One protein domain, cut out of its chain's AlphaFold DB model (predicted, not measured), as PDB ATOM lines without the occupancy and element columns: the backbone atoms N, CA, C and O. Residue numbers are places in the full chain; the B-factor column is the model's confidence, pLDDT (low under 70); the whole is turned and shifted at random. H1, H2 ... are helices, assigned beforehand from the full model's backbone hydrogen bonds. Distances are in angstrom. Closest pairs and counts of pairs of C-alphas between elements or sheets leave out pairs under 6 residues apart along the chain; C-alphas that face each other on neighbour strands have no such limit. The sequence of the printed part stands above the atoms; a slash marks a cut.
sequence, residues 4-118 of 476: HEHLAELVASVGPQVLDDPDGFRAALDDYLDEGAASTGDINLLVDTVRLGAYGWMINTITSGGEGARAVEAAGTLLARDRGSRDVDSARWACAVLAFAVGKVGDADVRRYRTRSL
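What this domain is: This is residues 4 to 118 of the 476 residues of an uncharacterized protein of Nocardioides szechwanensis (UniProt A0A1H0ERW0). The domain is a rounded ball of crossed helices built round H7, on which H1, H4, H5, H6 and H8 pack. H3 packs on H4 at the side away from H7, with the short H2 next to it, and H8 covers another side of H7. The 115 printed residues include eight named helices, H1 to H8 in order along the chain, and no named strand; the class is all helix. The whole is compact, with a radius of gyration of the C-alphas of 12.7 A and spans of 31 by 29 by 25 A.

How they stand to each other: H1, residues 4 to 14, touches residues 97 to 101 alone of the hub H7, residues 88 to 101, at a steep tilt of 43 degrees, the same way; their closest C-alphas, those of Ala 8 and Ala 101, are 3.8 A apart. H2, residues 16 to 20, and H3, residues 22 to 32, touch only at the corner, closest at the C-alphas of Val 18 and Phe 25, 5.4 A. H3 and H4, residues 40 to 51, form a hairpin at a tilt of 38 degrees, only just steep, with closest C-alphas Pro 22 and Arg 51 at 5.2 A. H4 touches H7 at 73 degrees, only just about perpendicular, closest at the C-alphas of Leu 46 and Ala 94, 5.5 A. H5, residues 54 to 63, and H6, residues 68 to 82, form a hairpin at a shallow tilt of 22 degrees, closest at the C-alphas of Ala 54 and Ala 75, 5.4 A. H6 touches H7 at a steep tilt of 51 degrees, opposite ways; the closest C-alphas, those of Gly 76 and Arg 92, are 3.9 A apart. H7 and H8, residues 107 to 117, form a hairpin at a shallow tilt of 21 degrees, closest at the C-alphas of Trp 93 and Tyr 113, 4.9 A. H3 and H7 are apart. Every O i to N i+4 pair is within hydrogen-bond range in H1, H3, H4, H5, H6 and H7; H8 has 6 of 7 and H2 has 0 of 1, with 2 of 2 O i to N i+3 pairs.

Where its parts are: H1 begins at C-alpha 4, (-23.890, 11.339, 12.294). From first to last C-alpha H4 measures 16.0 A, H6 20.7 A and H7 20.2 A. H7 ends at C-alpha 101, (-17.739, 9.938, 14.007), and H8 ends at C-alpha 117, (-27.545, 24.182, 5.083).

The domain as a whole: The two C-alphas farthest apart, those of Glu 35 and Gly 65, are 37.9 A apart. The printed part has no cut and no long link. Mean pLDDT of the printed part is 95.4, and no printed residue is under 70.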
ATOM      1  N   HIS A   4     -25.194  11.282  11.620       97.31
ATOM      2  CA  HIS A   4     -23.890  11.339  12.294       97.31
ATOM      3  C   HIS A   4     -23.760  10.366  13.476       97.31
ATOM      4  O   HIS A   4     -22.649   9.956  13.802       97.31
ATOM      5  N   GLU A   5     -24.873   9.975  14.102       97.19
ATOM      6  CA  GLU A   5     -24.892   8.947  15.147       97.19
ATOM      7  C   GLU A   5     -24.676   7.562  14.523       97.19
ATOM      8  O   GLU A   5     -23.841   6.805  15.014       97.19
ATOM      9  N   HIS A   6     -25.340   7.275  13.393       96.94
ATOM     10  CA  HIS A   6     -25.113   6.048  12.621       96.94
ATOM     11  C   HIS A   6     -23.657   5.937  12.148       96.94
ATOM     12  O   HIS A   6     -23.042   4.885  12.303       96.94
ATOM     13  N   LEU A   7     -23.063   7.028  11.647       97.56
ATOM     14  CA  LEU A   7     -21.656   7.026  11.230       97.56
ATOM     15  C   LEU A   7     -20.687   6.826  12.401       97.56
ATOM     16  O   LEU A   7     -19.670   6.152  12.244       97.56
ATOM     17  N   ALA A   8     -20.978   7.385  13.577       98.00
ATOM     18  CA  ALA A   8     -20.167   7.135  14.767       98.00
ATOM     19  C   ALA A   8     -20.214   5.656  15.186       98.00
ATOM     20  O   ALA A   8     -19.194   5.098  15.587       98.00
ATOM     21  N   GLU A   9     -21.373   5.006  15.064       97.31
ATOM     22  CA  GLU A   9     -21.535   3.578  15.353       97.31
ATOM     23  C   GLU A   9     -20.835   2.687  14.307       97.31
ATOM     24  O   GLU A   9     -20.126   1.744  14.671       97.31
ATOM     25  N   LEU A  10     -20.922   3.046  13.021       96.81
ATOM     26  CA  LEU A  10     -20.150   2.428  11.939       96.81
ATOM     27  C   LEU A  10     -18.642   2.500  12.227       96.81
ATOM     28  O   LEU A  10     -17.947   1.487  12.227       96.81
ATOM     29  N   VAL A  11     -18.124   3.691  12.538       98.00
ATOM     30  CA  VAL A  11     -16.699   3.887  12.841       98.00
ATOM     31  C   VAL A  11     -16.289   3.157  14.123       98.00
ATOM     32  O   VAL A  11     -15.175   2.640  14.200       98.00
ATOM     33  N   ALA A  12     -17.166   3.066  15.122       97.56
ATOM     34  CA  ALA A  12     -16.898   2.300  16.335       97.56
ATOM     35  C   ALA A  12     -16.845   0.781  16.084       97.56
ATOM     36  O   ALA A  12     -16.076   0.087  16.752       97.56
ATOM     37  N   SER A  13     -17.641   0.267  15.140       96.38
ATOM     38  CA  SER A  13     -17.719  -1.163  14.818       96.38
ATOM     39  C   SER A  13     -16.630  -1.622  13.842       96.38
ATOM     40  O   SER A  13     -15.988  -2.645  14.087       96.38
ATOM     41  N   VAL A  14     -16.378  -0.860  12.774       97.06
ATOM     42  CA  VAL A  14     -15.396  -1.188  11.722       97.06
ATOM     43  C   VAL A  14     -13.998  -0.650  12.058       97.06
ATOM     44  O   VAL A  14     -12.982  -1.277  11.746       97.06
ATOM     45  N   GLY A  15     -13.929   0.485  12.752       97.00
ATOM     46  CA  GLY A  15     -12.705   1.220  13.069       97.00
ATOM     47  C   GLY A  15     -12.493   2.446  12.168       97.00
ATOM     48  O   GLY A  15     -13.008   2.499  11.052       97.00
ATOM     49  N   PRO A  16     -11.709   3.445  12.622       97.19
ATOM     50  CA  PRO A  16     -11.536   4.721  11.919       97.19
ATOM     51  C   PRO A  16     -10.852   4.598  10.555       97.19
ATOM     52  O   PRO A  16     -11.018   5.487   9.728       97.19
ATOM     53  N   GLN A  17     -10.125   3.506  10.306       96.50
ATOM     54  CA  GLN A  17      -9.459   3.242   9.031       96.50
ATOM     55  C   GLN A  17     -10.429   3.064   7.855       96.50
ATOM     56  O   GLN A  17     -10.007   3.154   6.710       96.50
ATOM     57  N   VAL A  18     -11.726   2.842   8.116       97.62
ATOM     58  CA  VAL A  18     -12.748   2.847   7.059       97.62
ATOM     59  C   VAL A  18     -12.816   4.203   6.349       97.62
ATOM     60  O   VAL A  18     -13.148   4.256   5.179       97.62
ATOM     61  N   LEU A  19     -12.443   5.292   7.031       98.06
ATOM     62  CA  LEU A  19     -12.438   6.650   6.482       98.06
ATOM     63  C   LEU A  19     -11.141   7.005   5.733       98.06
ATOM     64  O   LEU A  19     -10.988   8.150   5.315       98.06
ATOM     65  N   ASP A  20     -10.199   6.066   5.596       97.12
ATOM     66  CA  ASP A  20      -8.959   6.260   4.829       97.12
ATOM     67  C   ASP A  20      -9.095   5.785   3.366       97.12
ATOM     68  O   ASP A  20      -8.209   6.047   2.553       97.12
ATOM     69  N   ASP A  21     -10.190   5.093   3.035       96.75
ATOM     70  CA  ASP A  21     -10.479   4.515   1.721       96.75
ATOM     71  C   ASP A  21     -11.904   4.908   1.286       96.75
ATOM     72  O   ASP A  21     -12.866   4.436   1.894       96.75
ATOM     73  N   PRO A  22     -12.080   5.785   0.279       96.38
ATOM     74  CA  PRO A  22     -13.404   6.257  -0.122       96.38
ATOM     75  C   PRO A  22     -14.303   5.141  -0.675       96.38
ATOM     76  O   PRO A  22     -15.509   5.173  -0.428       96.38
ATOM     77  N   ASP A  23     -13.740   4.149  -1.372       94.38
ATOM     78  CA  ASP A  23     -14.514   3.051  -1.963       94.38
ATOM     79  C   ASP A  23     -14.971   2.079  -0.873       94.38
ATOM     80  O   ASP A  23     -16.152   1.731  -0.782       94.38
ATOM     81  N   GLY A  24     -14.050   1.717   0.026       93.69
ATOM     82  CA  GLY A  24     -14.362   0.942   1.223       93.69
ATOM     83  C   GLY A  24     -15.365   1.650   2.137       93.69
ATOM     84  O   GLY A  24     -16.274   1.010   2.669       93.69
ATOM     85  N   PHE A  25     -15.256   2.973   2.284       98.12
ATOM     86  CA  PHE A  25     -16.208   3.770   3.053       98.12
ATOM     87  C   PHE A  25     -17.605   3.745   2.438       98.12
ATOM     88  O   PHE A  25     -18.578   3.551   3.164       98.12
ATOM     89  N   ARG A  26     -17.711   3.895   1.114       97.31
ATOM     90  CA  ARG A  26     -18.995   3.829   0.416       97.31
ATOM     91  C   ARG A  26     -19.668   2.473   0.605       97.31
ATOM     92  O   ARG A  26     -20.813   2.436   1.040       97.31
ATOM     93  N   ALA A  27     -18.943   1.382   0.359       92.56
ATOM     94  CA  ALA A  27     -19.471   0.034   0.561       92.56
ATOM     95  C   ALA A  27     -19.949  -0.179   2.008       92.56
ATOM     96  O   ALA A  27     -21.021  -0.727   2.246       92.56
ATOM     97  N   ALA A  28     -19.191   0.325   2.986       96.06
ATOM     98  CA  ALA A  28     -19.561   0.227   4.391       96.06
ATOM     99  C   ALA A  28     -20.810   1.055   4.752       96.06
ATOM    100  O   ALA A  28     -21.570   0.646   5.625       96.06
ATOM    101  N   LEU A  29     -21.034   2.207   4.108       96.62
ATOM    102  CA  LEU A  29     -22.266   2.985   4.277       96.62
ATOM    103  C   LEU A  29     -23.477   2.240   3.713       96.62
ATOM    104  O   LEU A  29     -24.503   2.197   4.389       96.62
ATOM    105  N   ASP A  30     -23.343   1.640   2.530       94.75
ATOM    106  CA  ASP A  30     -24.420   0.894   1.869       94.75
ATOM    107  C   ASP A  30     -24.836  -0.353   2.678       94.75
ATOM    108  O   ASP A  30     -26.019  -0.674   2.755       94.75
ATOM    109  N   ASP A  31     -23.885  -1.018   3.347       94.56
ATOM    110  CA  ASP A  31     -24.163  -2.172   4.216       94.56
ATOM    111  C   ASP A  31     -24.760  -1.788   5.585       94.56
ATOM    112  O   ASP A  31     -25.418  -2.608   6.235       94.56
ATOM    113  N   TYR A  32     -24.474  -0.576   6.074       94.12
ATOM    114  CA  TYR A  32     -24.771  -0.173   7.454       94.12
ATOM    115  C   TYR A  32     -26.000   0.727   7.590       94.12
ATOM    116  O   TYR A  32     -26.658   0.720   8.632       94.12
ATOM    117  N   LEU A  33     -26.291   1.546   6.580       95.12
ATOM    118  CA  LEU A  33     -27.429   2.456   6.597       95.12
ATOM    119  C   LEU A  33     -28.684   1.751   6.082       95.12
ATOM    120  O   LEU A  33     -28.683   1.153   5.011       95.12
ATOM    121  N   ASP A  34     -29.784   1.879   6.825       93.06
ATOM    122  CA  ASP A  34     -31.096   1.466   6.330       93.06
ATOM    123  C   ASP A  34     -31.469   2.273   5.072       93.06
ATOM    124  O   ASP A  34     -31.148   3.465   4.963       93.06
ATOM    125  N   GLU A  35     -32.213   1.656   4.148       85.88
ATOM    126  CA  GLU A  35     -32.746   2.338   2.963       85.88
ATOM    127  C   GLU A  35     -33.521   3.607   3.376       85.88
ATOM    128  O   GLU A  35     -34.531   3.551   4.083       85.88
ATOM    129  N   GLY A  36     -33.033   4.776   2.947       85.56
ATOM    130  CA  GLY A  36     -33.627   6.082   3.258       85.56
ATOM    131  C   GLY A  36     -33.133   6.760   4.544       85.56
ATOM    132  O   GLY A  36     -33.616   7.845   4.870       85.56
ATOM    133  N   ALA A  37     -32.164   6.187   5.268       90.62
ATOM    134  CA  ALA A  37     -31.542   6.843   6.426       90.62
ATOM    135  C   ALA A  37     -30.712   8.090   6.046       90.62
ATOM    136  O   ALA A  37     -30.523   8.990   6.868       90.62
ATOM    137  N   ALA A  38     -30.241   8.149   4.799       93.81
ATOM    138  CA  ALA A  38     -29.563   9.287   4.192       93.81
ATOM    139  C   ALA A  38     -30.024   9.453   2.742       93.81
ATOM    140  O   ALA A  38     -30.403   8.477   2.091       93.81
ATOM    141  N   SER A  39     -29.982  10.684   2.229       93.94
ATOM    142  CA  SER A  39     -30.159  10.906   0.795       93.94
ATOM    143  C   SER A  39     -28.916  10.441   0.025       93.94
ATOM    144  O   SER A  39     -27.805  10.430   0.561       93.94
ATOM    145  N   THR A  40     -29.074  10.103  -1.257       89.00
ATOM    146  CA  THR A  40     -27.936   9.784  -2.136       89.00
ATOM    147  C   THR A  40     -26.929  10.938  -2.196       89.00
ATOM    148  O   THR A  40     -25.721  10.701  -2.214       89.00
ATOM    149  N   GLY A  41     -27.414  12.186  -2.163       92.25
ATOM    150  CA  GLY A  41     -26.580  13.390  -2.112       92.25
ATOM    151  C   GLY A  41     -25.726  13.465  -0.844       92.25
ATOM    152  O   GLY A  41     -24.518  13.682  -0.940       92.25
ATOM    153  N   ASP A  42     -26.310  13.194   0.327       96.06
ATOM    154  CA  ASP A  42     -25.582  13.165   1.604       96.06
ATOM    155  C   ASP A  42     -24.480  12.099   1.605       96.06
ATOM    156  O   ASP A  42     -23.352  12.366   2.027       96.06
ATOM    157  N   ILE A  43     -24.789  10.894   1.109       96.50
ATOM    158  CA  ILE A  43     -23.826   9.788   1.009       96.50
ATOM    159  C   ILE A  43     -22.667  10.187   0.092       96.50
ATOM    160  O   ILE A  43     -21.504  10.070   0.482       96.50
ATOM    161  N   ASN A  44     -22.966  10.714  -1.099       94.12
ATOM    162  CA  ASN A  44     -21.941  11.164  -2.041       94.12
ATOM    163  C   ASN A  44     -21.079  12.282  -1.444       94.12
ATOM    164  O   ASN A  44     -19.860  12.269  -1.592       94.12
ATOM    165  N   LEU A  45     -21.683  13.220  -0.715       97.06
ATOM    166  CA  LEU A  45     -20.960  14.310  -0.072       97.06
ATOM    167  C   LEU A  45     -20.000  13.822   1.023       97.06
ATOM    168  O   LEU A  45     -18.868  14.305   1.118       97.06
ATOM    169  N   LEU A  46     -20.414  12.838   1.822       98.06
ATOM    170  CA  LEU A  46     -19.562  12.212   2.834       98.06
ATOM    171  C   LEU A  46     -18.396  11.449   2.195       98.06
ATOM    172  O   LEU A  46     -17.252  11.627   2.620       98.06
ATOM    173  N   VAL A  47     -18.661  10.654   1.155       98.00
ATOM    174  CA  VAL A  47     -17.624   9.917   0.412       98.00
ATOM    175  C   VAL A  47     -16.633  10.883  -0.236       98.00
ATOM    176  O   VAL A  47     -15.423  10.696  -0.119       98.00
ATOM    177  N   ASP A  48     -17.111  11.980  -0.819       97.81
ATOM    178  CA  ASP A  48     -16.254  12.989  -1.446       97.81
ATOM    179  C   ASP A  48     -15.376  13.737  -0.455       97.81
ATOM    180  O   ASP A  48     -14.243  14.095  -0.774       97.81
ATOM    181  N   THR A  49     -15.854  13.910   0.775       98.38
ATOM    182  CA  THR A  49     -15.040  14.479   1.852       98.38
ATOM    183  C   THR A  49     -13.795  13.622   2.126       98.38
ATOM    184  O   THR A  49     -12.734  14.165   2.452       98.38
ATOM    185  N   VAL A  50     -13.895  12.297   1.968       98.31
ATOM    186  CA  VAL A  50     -12.765  11.357   2.062       98.31
ATOM    187  C   VAL A  50     -11.957  11.349   0.763       98.31
ATOM    188  O   VAL A  50     -10.748  11.579   0.801       98.31
ATOM    189  N   ARG A  51     -12.625  11.155  -0.381       97.88
ATOM    190  CA  ARG A  51     -12.022  11.032  -1.720       97.88
ATOM    191  C   ARG A  51     -11.144  12.226  -2.090       97.88
ATOM    192  O   ARG A  51     -10.033  12.041  -2.572       97.88
ATOM    193  N   LEU A  52     -11.613  13.441  -1.809       97.19
ATOM    194  CA  LEU A  52     -10.896  14.687  -2.103       97.19
ATOM    195  C   LEU A  52      -9.894  15.078  -1.000       97.19
ATOM    196  O   LEU A  52      -9.281  16.139  -1.046       97.19
ATOM    197  N   GLY A  53      -9.715  14.242   0.028       97.25
ATOM    198  CA  GLY A  53      -8.702  14.437   1.068       97.25
ATOM    199  C   GLY A  53      -9.024  15.515   2.111       97.25
ATOM    200  O   GLY A  53      -8.213  15.743   3.018       97.25
ATOM    201  N   ALA A  54     -10.202  16.145   2.051       98.25
ATOM    202  CA  ALA A  54     -10.636  17.148   3.024       98.25
ATOM    203  C   ALA A  54     -10.687  16.573   4.454       98.25
ATOM    204  O   ALA A  54     -10.212  17.211   5.400       98.25
ATOM    205  N   TYR A  55     -11.169  15.333   4.609       98.44
ATOM    206  CA  TYR A  55     -11.161  14.606   5.880       98.44
ATOM    207  C   TYR A  55      -9.737  14.428   6.432       98.44
ATOM    208  O   TYR A  55      -9.452  14.832   7.563       98.44
ATOM    209  N   GLY A  56      -8.817  13.891   5.626       97.62
ATOM    210  CA  GLY A  56      -7.434  13.651   6.047       97.62
ATOM    211  C   GLY A  56      -6.721  14.938   6.476       97.62
ATOM    212  O   GLY A  56      -6.064  14.981   7.521       97.62
ATOM    213  N   TRP A  57      -6.898  16.023   5.719       98.25
ATOM    214  CA  TRP A  57      -6.358  17.340   6.067       98.25
ATOM    215  C   TRP A  57      -6.928  17.877   7.393       98.25
ATOM    216  O   TRP A  57      -6.174  18.335   8.265       98.25
ATOM    217  N   MET A  58      -8.247  17.778   7.580       98.50
ATOM    218  CA  MET A  58      -8.942  18.214   8.792       98.50
ATOM    219  C   MET A  58      -8.431  17.471  10.033       98.50
ATOM    220  O   MET A  58      -8.052  18.101  11.024       98.50
ATOM    221  N   ILE A  59      -8.367  16.138   9.983       98.38
ATOM    222  CA  ILE A  59      -7.935  15.314  11.121       98.38
ATOM    223  C   ILE A  59      -6.468  15.567  11.476       98.38
ATOM    224  O   ILE A  59      -6.133  15.654  12.664       98.38
ATOM    225  N   ASN A  60      -5.599  15.759  10.480       97.56
ATOM    226  CA  ASN A  60      -4.201  16.133  10.706       97.56
ATOM    227  C   ASN A  60      -4.076  17.493  11.407       97.56
ATOM    228  O   ASN A  60      -3.272  17.644  12.331       97.56
ATOM    229  N   THR A  61      -4.909  18.463  11.025       97.75
ATOM    230  CA  THR A  61      -4.950  19.794  11.648       97.75
ATOM    231  C   THR A  61      -5.385  19.715  13.111       97.75
ATOM    232  O   THR A  61      -4.706  20.255  13.986       97.75
ATOM    233  N   ILE A  62      -6.467  18.986  13.406       98.12
ATOM    234  CA  ILE A  62      -6.963  18.798  14.781       98.12
ATOM    235  C   ILE A  62      -5.923  18.063  15.635       98.12
ATOM    236  O   ILE A  62      -5.619  18.471  16.756       98.12
ATOM    237  N   THR A  63      -5.319  17.003  15.098       97.00
ATOM    238  CA  THR A  63      -4.316  16.197  15.814       97.00
ATOM    239  C   THR A  63      -3.025  16.979  16.084       97.00
ATOM    240  O   THR A  63      -2.353  16.731  17.084       97.00
ATOM    241  N   SER A  64      -2.720  17.983  15.259       97.50
ATOM    242  CA  SER A  64      -1.607  18.921  15.469       97.50
ATOM    243  C   SER A  64      -1.911  20.021  16.500       97.50
ATOM    244  O   SER A  64      -1.101  20.926  16.690       97.50
ATOM    245  N   GLY A  65      -3.063  19.956  17.179       97.62
ATOM    246  CA  GLY A  65      -3.490  20.923  18.193       97.62
ATOM    247  C   GLY A  65      -4.382  22.049  17.662       97.62
ATOM    248  O   GLY A  65      -4.606  23.025  18.376       97.62
ATOM    249  N   GLY A  66      -4.880  21.941  16.427       97.56
ATOM    250  CA  GLY A  66      -5.878  22.858  15.881       97.56
ATOM    251  C   GLY A  66      -7.242  22.728  16.570       97.56
ATOM    252  O   GLY A  66      -7.616  21.664  17.061       97.56
ATOM    253  N   GLU A  67      -8.006  23.821  16.593       98.00
ATOM    254  CA  GLU A  67      -9.383  23.835  17.101       98.00
ATOM    255  C   GLU A  67     -10.331  23.122  16.121       98.00
ATOM    256  O   GLU A  67     -10.370  23.471  14.940       98.00
ATOM    257  N   GLY A  68     -11.125  22.165  16.619       97.00
ATOM    258  CA  GLY A  68     -12.012  21.319  15.810       97.00
ATOM    259  C   GLY A  68     -12.965  22.099  14.904       97.00
ATOM    260  O   GLY A  68     -12.961  21.896  13.694       97.00
ATOM    261  N   ALA A  69     -13.710  23.058  15.461       96.88
ATOM    262  CA  ALA A  69     -14.653  23.873  14.695       96.88
ATOM    263  C   ALA A  69     -13.973  24.675  13.568       96.88
ATOM    264  O   ALA A  69     -14.493  24.753  12.459       96.88
ATOM    265  N   ARG A  70     -12.773  25.225  13.807       97.38
ATOM    266  CA  ARG A  70     -12.023  25.948  12.764       97.38
ATOM    267  C   ARG A  70     -11.466  25.025  11.688       97.38
ATOM    268  O   ARG A  70     -11.439  25.411  10.523       97.38
ATOM    269  N   ALA A  71     -11.022  23.827  12.067       98.12
ATOM    270  CA  ALA A  71     -10.566  22.827  11.109       98.12
ATOM    271  C   ALA A  71     -11.714  22.386  10.188       98.12
ATOM    272  O   ALA A  71     -11.515  22.326   8.980       98.12
ATOM    273  N   VAL A  72     -12.916  22.176  10.738       98.31
ATOM    274  CA  VAL A  72     -14.137  21.891   9.963       98.31
ATOM    275  C   VAL A  72     -14.470  23.033   8.999       98.31
ATOM    276  O   VAL A  72     -14.724  22.778   7.826       98.31
ATOM    277  N   GLU A  73     -14.443  24.295   9.449       97.94
ATOM    278  CA  GLU A  73     -14.751  25.444   8.580       97.94
ATOM    279  C   GLU A  73     -13.797  25.547   7.390       97.94
ATOM    280  O   GLU A  73     -14.250  25.764   6.266       97.94
ATOM    281  N   ALA A  74     -12.497  25.372   7.636       97.75
ATOM    282  CA  ALA A  74     -11.473  25.432   6.603       97.75
ATOM    283  C   ALA A  74     -11.529  24.225   5.652       97.75
ATOM    284  O   ALA A  74     -11.440  24.411   4.440       97.75
ATOM    285  N   ALA A  75     -11.731  23.015   6.183       98.25
ATOM    286  CA  ALA A  75     -11.857  21.799   5.385       98.25
ATOM    287  C   ALA A  75     -13.113  21.822   4.509       98.25
ATOM    288  O   ALA A  75     -13.039  21.472   3.341       98.25
ATOM    289  N   GLY A  76     -14.240  22.310   5.037       97.81
ATOM    290  CA  GLY A  76     -15.471  22.458   4.263       97.81
ATOM    291  C   GLY A  76     -15.341  23.489   3.141       97.81
ATOM    292  O   GLY A  76     -15.842  23.266   2.047       97.81
ATOM    293  N   THR A  77     -14.616  24.594   3.359       97.44
ATOM    294  CA  THR A  77     -14.314  25.552   2.280       97.44
ATOM    295  C   THR A  77     -13.390  24.954   1.217       97.44
ATOM    296  O   THR A  77     -13.607  25.198   0.033       97.44
ATOM    297  N   LEU A  78     -12.391  24.163   1.620       96.44
ATOM    298  CA  LEU A  78     -11.532  23.430   0.690       96.44
ATOM    299  C   LEU A  78     -12.344  22.413  -0.121       96.44
ATOM    300  O   LEU A  78     -12.276  22.433  -1.342       96.44
ATOM    301  N   LEU A  79     -13.188  21.617   0.537       97.44
ATOM    302  CA  LEU A  79     -14.055  20.635  -0.108       97.44
ATOM    303  C   LEU A  79     -15.028  21.279  -1.099       97.44
ATOM    304  O   LEU A  79     -15.169  20.785  -2.209       97.44
ATOM    305  N   ALA A  80     -15.693  22.372  -0.717       95.38
ATOM    306  CA  ALA A  80     -16.614  23.075  -1.608       95.38
ATOM    307  C   ALA A  80     -15.897  23.564  -2.872       95.38
ATOM    308  O   ALA A  80     -16.379  23.336  -3.974       95.38
ATOM    309  N   ARG A  81     -14.700  24.146  -2.717       94.50
ATOM    310  CA  ARG A  81     -13.865  24.575  -3.843       94.50
ATOM    311  C   ARG A  81     -13.426  23.402  -4.717       94.50
ATOM    312  O   ARG A  81     -13.496  23.516  -5.931       94.50
ATOM    313  N   ASP A  82     -12.971  22.309  -4.115       92.25
ATOM    314  CA  ASP A  82     -12.438  21.158  -4.850       92.25
ATOM    315  C   ASP A  82     -13.560  20.354  -5.537       92.25
ATOM    316  O   ASP A  82     -13.325  19.717  -6.553       92.25
ATOM    317  N   ARG A  83     -14.802  20.442  -5.040       92.38
ATOM    318  CA  ARG A  83     -16.019  19.999  -5.749       92.38
ATOM    319  C   ARG A  83     -16.549  21.024  -6.760       92.38
ATOM    320  O   ARG A  83     -17.546  20.751  -7.419       92.38
ATOM    321  N   GLY A  84     -15.986  22.233  -6.750       85.94
ATOM    322  CA  GLY A  84     -16.502  23.442  -7.397       85.94
ATOM    323  C   GLY A  84     -17.944  23.834  -7.016       85.94
ATOM    324  O   GLY A  84     -18.569  24.671  -7.662       85.94
ATOM    325  N   SER A  85     -18.467  23.307  -5.907       87.19
ATOM    326  CA  SER A  85     -19.784  23.670  -5.389       87.19
ATOM    327  C   SER A  85     -19.749  25.012  -4.651       87.19
ATOM    328  O   SER A  85     -18.824  25.316  -3.892       87.19
ATOM    329  N   ARG A  86     -20.815  25.810  -4.804       85.44
ATOM    330  CA  ARG A  86     -21.036  27.033  -4.012       85.44
ATOM    331  C   ARG A  86     -21.586  26.742  -2.609       85.44
ATOM    332  O   ARG A  86     -21.585  27.637  -1.761       85.44
ATOM    333  N   ASP A  87     -22.008  25.506  -2.332       90.56
ATOM    334  CA  ASP A  87     -22.594  25.114  -1.050       90.56
ATOM    335  C   ASP A  87     -21.525  24.762  -0.000       90.56
ATOM    336  O   ASP A  87     -21.238  23.608   0.341       90.56
ATOM    337  N   VAL A  88     -20.917  25.815   0.543       95.56
ATOM    338  CA  VAL A  88     -19.903  25.701   1.595       95.56
ATOM    339  C   VAL A  88     -20.486  25.136   2.895       95.56
ATOM    340  O   VAL A  88     -19.762  24.508   3.669       95.56
ATOM    341  N   ASP A  89     -21.770  25.357   3.176       95.81
ATOM    342  CA  ASP A  89     -22.358  24.944   4.448       95.81
ATOM    343  C   ASP A  89     -22.664  23.443   4.476       95.81
ATOM    344  O   ASP A  89     -22.368  22.803   5.492       95.81
ATOM    345  N   SER A  90     -23.115  22.851   3.367       95.19
ATOM    346  CA  SER A  90     -23.224  21.390   3.253       95.19
ATOM    347  C   SER A  90     -21.848  20.720   3.300       95.19
ATOM    348  O   SER A  90     -21.656  19.757   4.047       95.19
ATOM    349  N   ALA A  91     -20.837  21.278   2.626       97.62
ATOM    350  CA  ALA A  91     -19.464  20.767   2.701       97.62
ATOM    351  C   ALA A  91     -18.890  20.800   4.136       97.62
ATOM    352  O   ALA A  91     -18.239  19.853   4.591       97.62
ATOM    353  N   ARG A  92     -19.164  21.871   4.897       98.19
ATOM    354  CA  ARG A  92     -18.799  21.967   6.323       98.19
ATOM    355  C   ARG A  92     -19.564  20.976   7.183       98.19
ATOM    356  O   ARG A  92     -18.978  20.406   8.101       98.19
ATOM    357  N   TRP A  93     -20.849  20.774   6.910       97.94
ATOM    358  CA  TRP A  93     -21.644  19.772   7.606       97.94
ATOM    359  C   TRP A  93     -21.047  18.374   7.420       97.94
ATOM    360  O   TRP A  93     -20.790  17.712   8.421       97.94
ATOM    361  N   ALA A  94     -20.715  17.968   6.194       98.25
ATOM    362  CA  ALA A  94     -20.103  16.664   5.934       98.25
ATOM    363  C   ALA A  94     -18.758  16.487   6.665       98.25
ATOM    364  O   ALA A  94     -18.539  15.475   7.336       98.25
ATOM    365  N   CYS A  95     -17.900  17.514   6.657       98.50
ATOM    366  CA  CYS A  95     -16.667  17.524   7.453       98.50
ATOM    367  C   CYS A  95     -16.948  17.364   8.960       98.50
ATOM    368  O   CYS A  95     -16.289  16.575   9.639       98.50
ATOM    369  N   ALA A  96     -17.943  18.080   9.494       98.44
ATOM    370  CA  ALA A  96     -18.330  17.982  10.900       98.44
ATOM    371  C   ALA A  96     -18.838  16.578  11.261       98.44
ATOM    372  O   ALA A  96     -18.470  16.053  12.311       98.44
ATOM    373  N   VAL A  97     -19.650  15.965  10.394       98.44
ATOM    374  CA  VAL A  97     -20.189  14.610  10.571       98.44
ATOM    375  C   VAL A  97     -19.057  13.586  10.681       98.44
ATOM    376  O   VAL A  97     -19.029  12.812  11.639       98.44
ATOM    377  N   LEU A  98     -18.084  13.612   9.763       98.44
ATOM    378  CA  LEU A  98     -16.948  12.684   9.809       98.44
ATOM    379  C   LEU A  98     -16.054  12.926  11.031       98.44
ATOM    380  O   LEU A  98     -15.642  11.978  11.696       98.44
ATOM    381  N   ALA A  99     -15.790  14.187  11.385       98.44
ATOM    382  CA  ALA A  99     -15.029  14.513  12.590       98.44
ATOM    383  C   ALA A  99     -15.750  14.080  13.881       98.44
ATOM    384  O   ALA A  99     -15.091  13.713  14.859       98.44
ATOM    385  N   PHE A 100     -17.086  14.124  13.905       98.56
ATOM    386  CA  PHE A 100     -17.889  13.637  15.025       98.56
ATOM    387  C   PHE A 100     -17.775  12.119  15.152       98.56
ATOM    388  O   PHE A 100     -17.543  11.622  16.253       98.56
ATOM    389  N   ALA A 101     -17.841  11.395  14.030       98.19
ATOM    390  CA  ALA A 101     -17.739   9.938  14.007       98.19
ATOM    391  C   ALA A 101     -16.426   9.417  14.629       98.19
ATOM    392  O   ALA A 101     -16.420   8.379  15.285       98.19
ATOM    393  N   VAL A 102     -15.326  10.175  14.515       98.25
ATOM    394  CA  VAL A 102     -14.032   9.863  15.158       98.25
ATOM    395  C   VAL A 102     -13.792  10.573  16.502       98.25
ATOM    396  O   VAL A 102     -12.673  10.571  17.026       98.25
ATOM    397  N   GLY A 103     -14.819  11.207  17.073       97.81
ATOM    398  CA  GLY A 103     -14.765  11.851  18.389       97.81
ATOM    399  C   GLY A 103     -13.864  13.089  18.461       97.81
ATOM    400  O   GLY A 103     -13.293  13.375  19.515       97.81
ATOM    401  N   LYS A 104     -13.680  13.805  17.345       98.19
ATOM    402  CA  LYS A 104     -12.835  15.013  17.262       98.19
ATOM    403  C   LYS A 104     -13.609  16.323  17.395       98.19
ATOM    404  O   LYS A 104     -13.007  17.328  17.771       98.19
ATOM    405  N   VAL A 105     -14.913  16.314  17.129       98.12
ATOM    406  CA  VAL A 105     -15.833  17.444  17.354       98.12
ATOM    407  C   VAL A 105     -17.098  16.964  18.068       98.12
ATOM    408  O   VAL A 105     -17.353  15.762  18.131       98.12
ATOM    409  N   GLY A 106     -17.866  17.889  18.650       97.75
ATOM    410  CA  GLY A 106     -19.094  17.559  19.381       97.75
ATOM    411  C   GLY A 106     -20.355  17.601  18.510       97.75
ATOM    412  O   GLY A 106     -20.378  18.241  17.464       97.75
ATOM    413  N   ASP A 107     -21.443  16.988  18.989       97.50
ATOM    414  CA  ASP A 107     -22.775  17.015  18.343       97.50
ATOM    415  C   ASP A 107     -23.271  18.453  18.082       97.50
ATOM    416  O   ASP A 107     -23.848  18.750  17.036       97.50
ATOM    417  N   ALA A 108     -22.961  19.384  18.991       96.19
ATOM    418  CA  ALA A 108     -23.303  20.796  18.832       96.19
ATOM    419  C   ALA A 108     -22.690  21.427  17.566       96.19
ATOM    420  O   ALA A 108     -23.337  22.265  16.932       96.19
ATOM    421  N   ASP A 109     -21.477  21.019  17.178       95.06
ATOM    422  CA  ASP A 109     -20.820  21.511  15.964       95.06
ATOM    423  C   ASP A 109     -21.519  20.959  14.714       95.06
ATOM    424  O   ASP A 109     -21.834  21.719  13.800       95.06
ATOM    425  N   VAL A 110     -21.867  19.666  14.705       97.12
ATOM    426  CA  VAL A 110     -22.604  19.030  13.596       97.12
ATOM    427  C   VAL A 110     -23.956  19.709  13.373       97.12
ATOM    428  O   VAL A 110     -24.289  20.104  12.251       97.12
ATOM    429  N   ARG A 111     -24.732  19.903  14.449       96.25
ATOM    430  CA  ARG A 111     -26.053  20.548  14.380       96.25
ATOM    431  C   ARG A 111     -25.962  21.988  13.887       96.25
ATOM    432  O   ARG A 111     -26.805  22.409  13.098       96.25
ATOM    433  N   ARG A 112     -24.925  22.729  14.293       94.19
ATOM    434  CA  ARG A 112     -24.693  24.112  13.850       94.19
ATOM    435  C   ARG A 112     -24.567  24.224  12.330       94.19
ATOM    436  O   ARG A 112     -25.136  25.158  11.769       94.19
ATOM    437  N   TYR A 113     -23.830  23.326  11.674       93.12
ATOM    438  CA  TYR A 113     -23.669  23.375  10.214       93.12
ATOM    439  C   TYR A 113     -24.907  22.851   9.481       93.12
ATOM    440  O   TYR A 113     -25.304  23.438   8.477       93.12
ATOM    441  N   ARG A 114     -25.606  21.851  10.037       91.69
ATOM    442  CA  ARG A 114     -26.850  21.341   9.439       91.69
ATOM    443  C   ARG A 114     -27.960  22.388   9.376       91.69
ATOM    444  O   ARG A 114     -28.628  22.519   8.359       91.69
ATOM    445  N   THR A 115     -28.168  23.148  10.454       84.56
ATOM    446  CA  THR A 115     -29.214  24.185  10.478       84.56
ATOM    447  C   THR A 115     -28.944  25.307   9.474       84.56
ATOM    448  O   THR A 115     -29.890  25.934   9.018       84.56
ATOM    449  N   ARG A 116     -27.677  25.557   9.114       78.81
ATOM    450  CA  ARG A 116     -27.323  26.559   8.100       78.81
ATOM    451  C   ARG A 116     -27.593  26.071   6.680       78.81
ATOM    452  O   ARG A 116     -28.182  26.824   5.922       78.81
ATOM    453  N   SER A 117     -27.248  24.819   6.377       72.50
ATOM    454  CA  SER A 117     -27.545  24.182   5.083       72.50
ATOM    455  C   SER A 117     -29.059  24.109   4.815       72.50
ATOM    456  O   SER A 117     -29.523  24.449   3.734       72.50
ATOM    457  N   LEU A 118     -29.862  23.788   5.837       70.62
ATOM    458  CA  LEU A 118     -31.327  23.734   5.716       70.62
ATOM    459  C   LEU A 118     -32.023  25.097   5.790       70.62
ATOM    460  O   LEU A 118     -33.244  25.159   5.643       70.62
TER     461      LEU A 118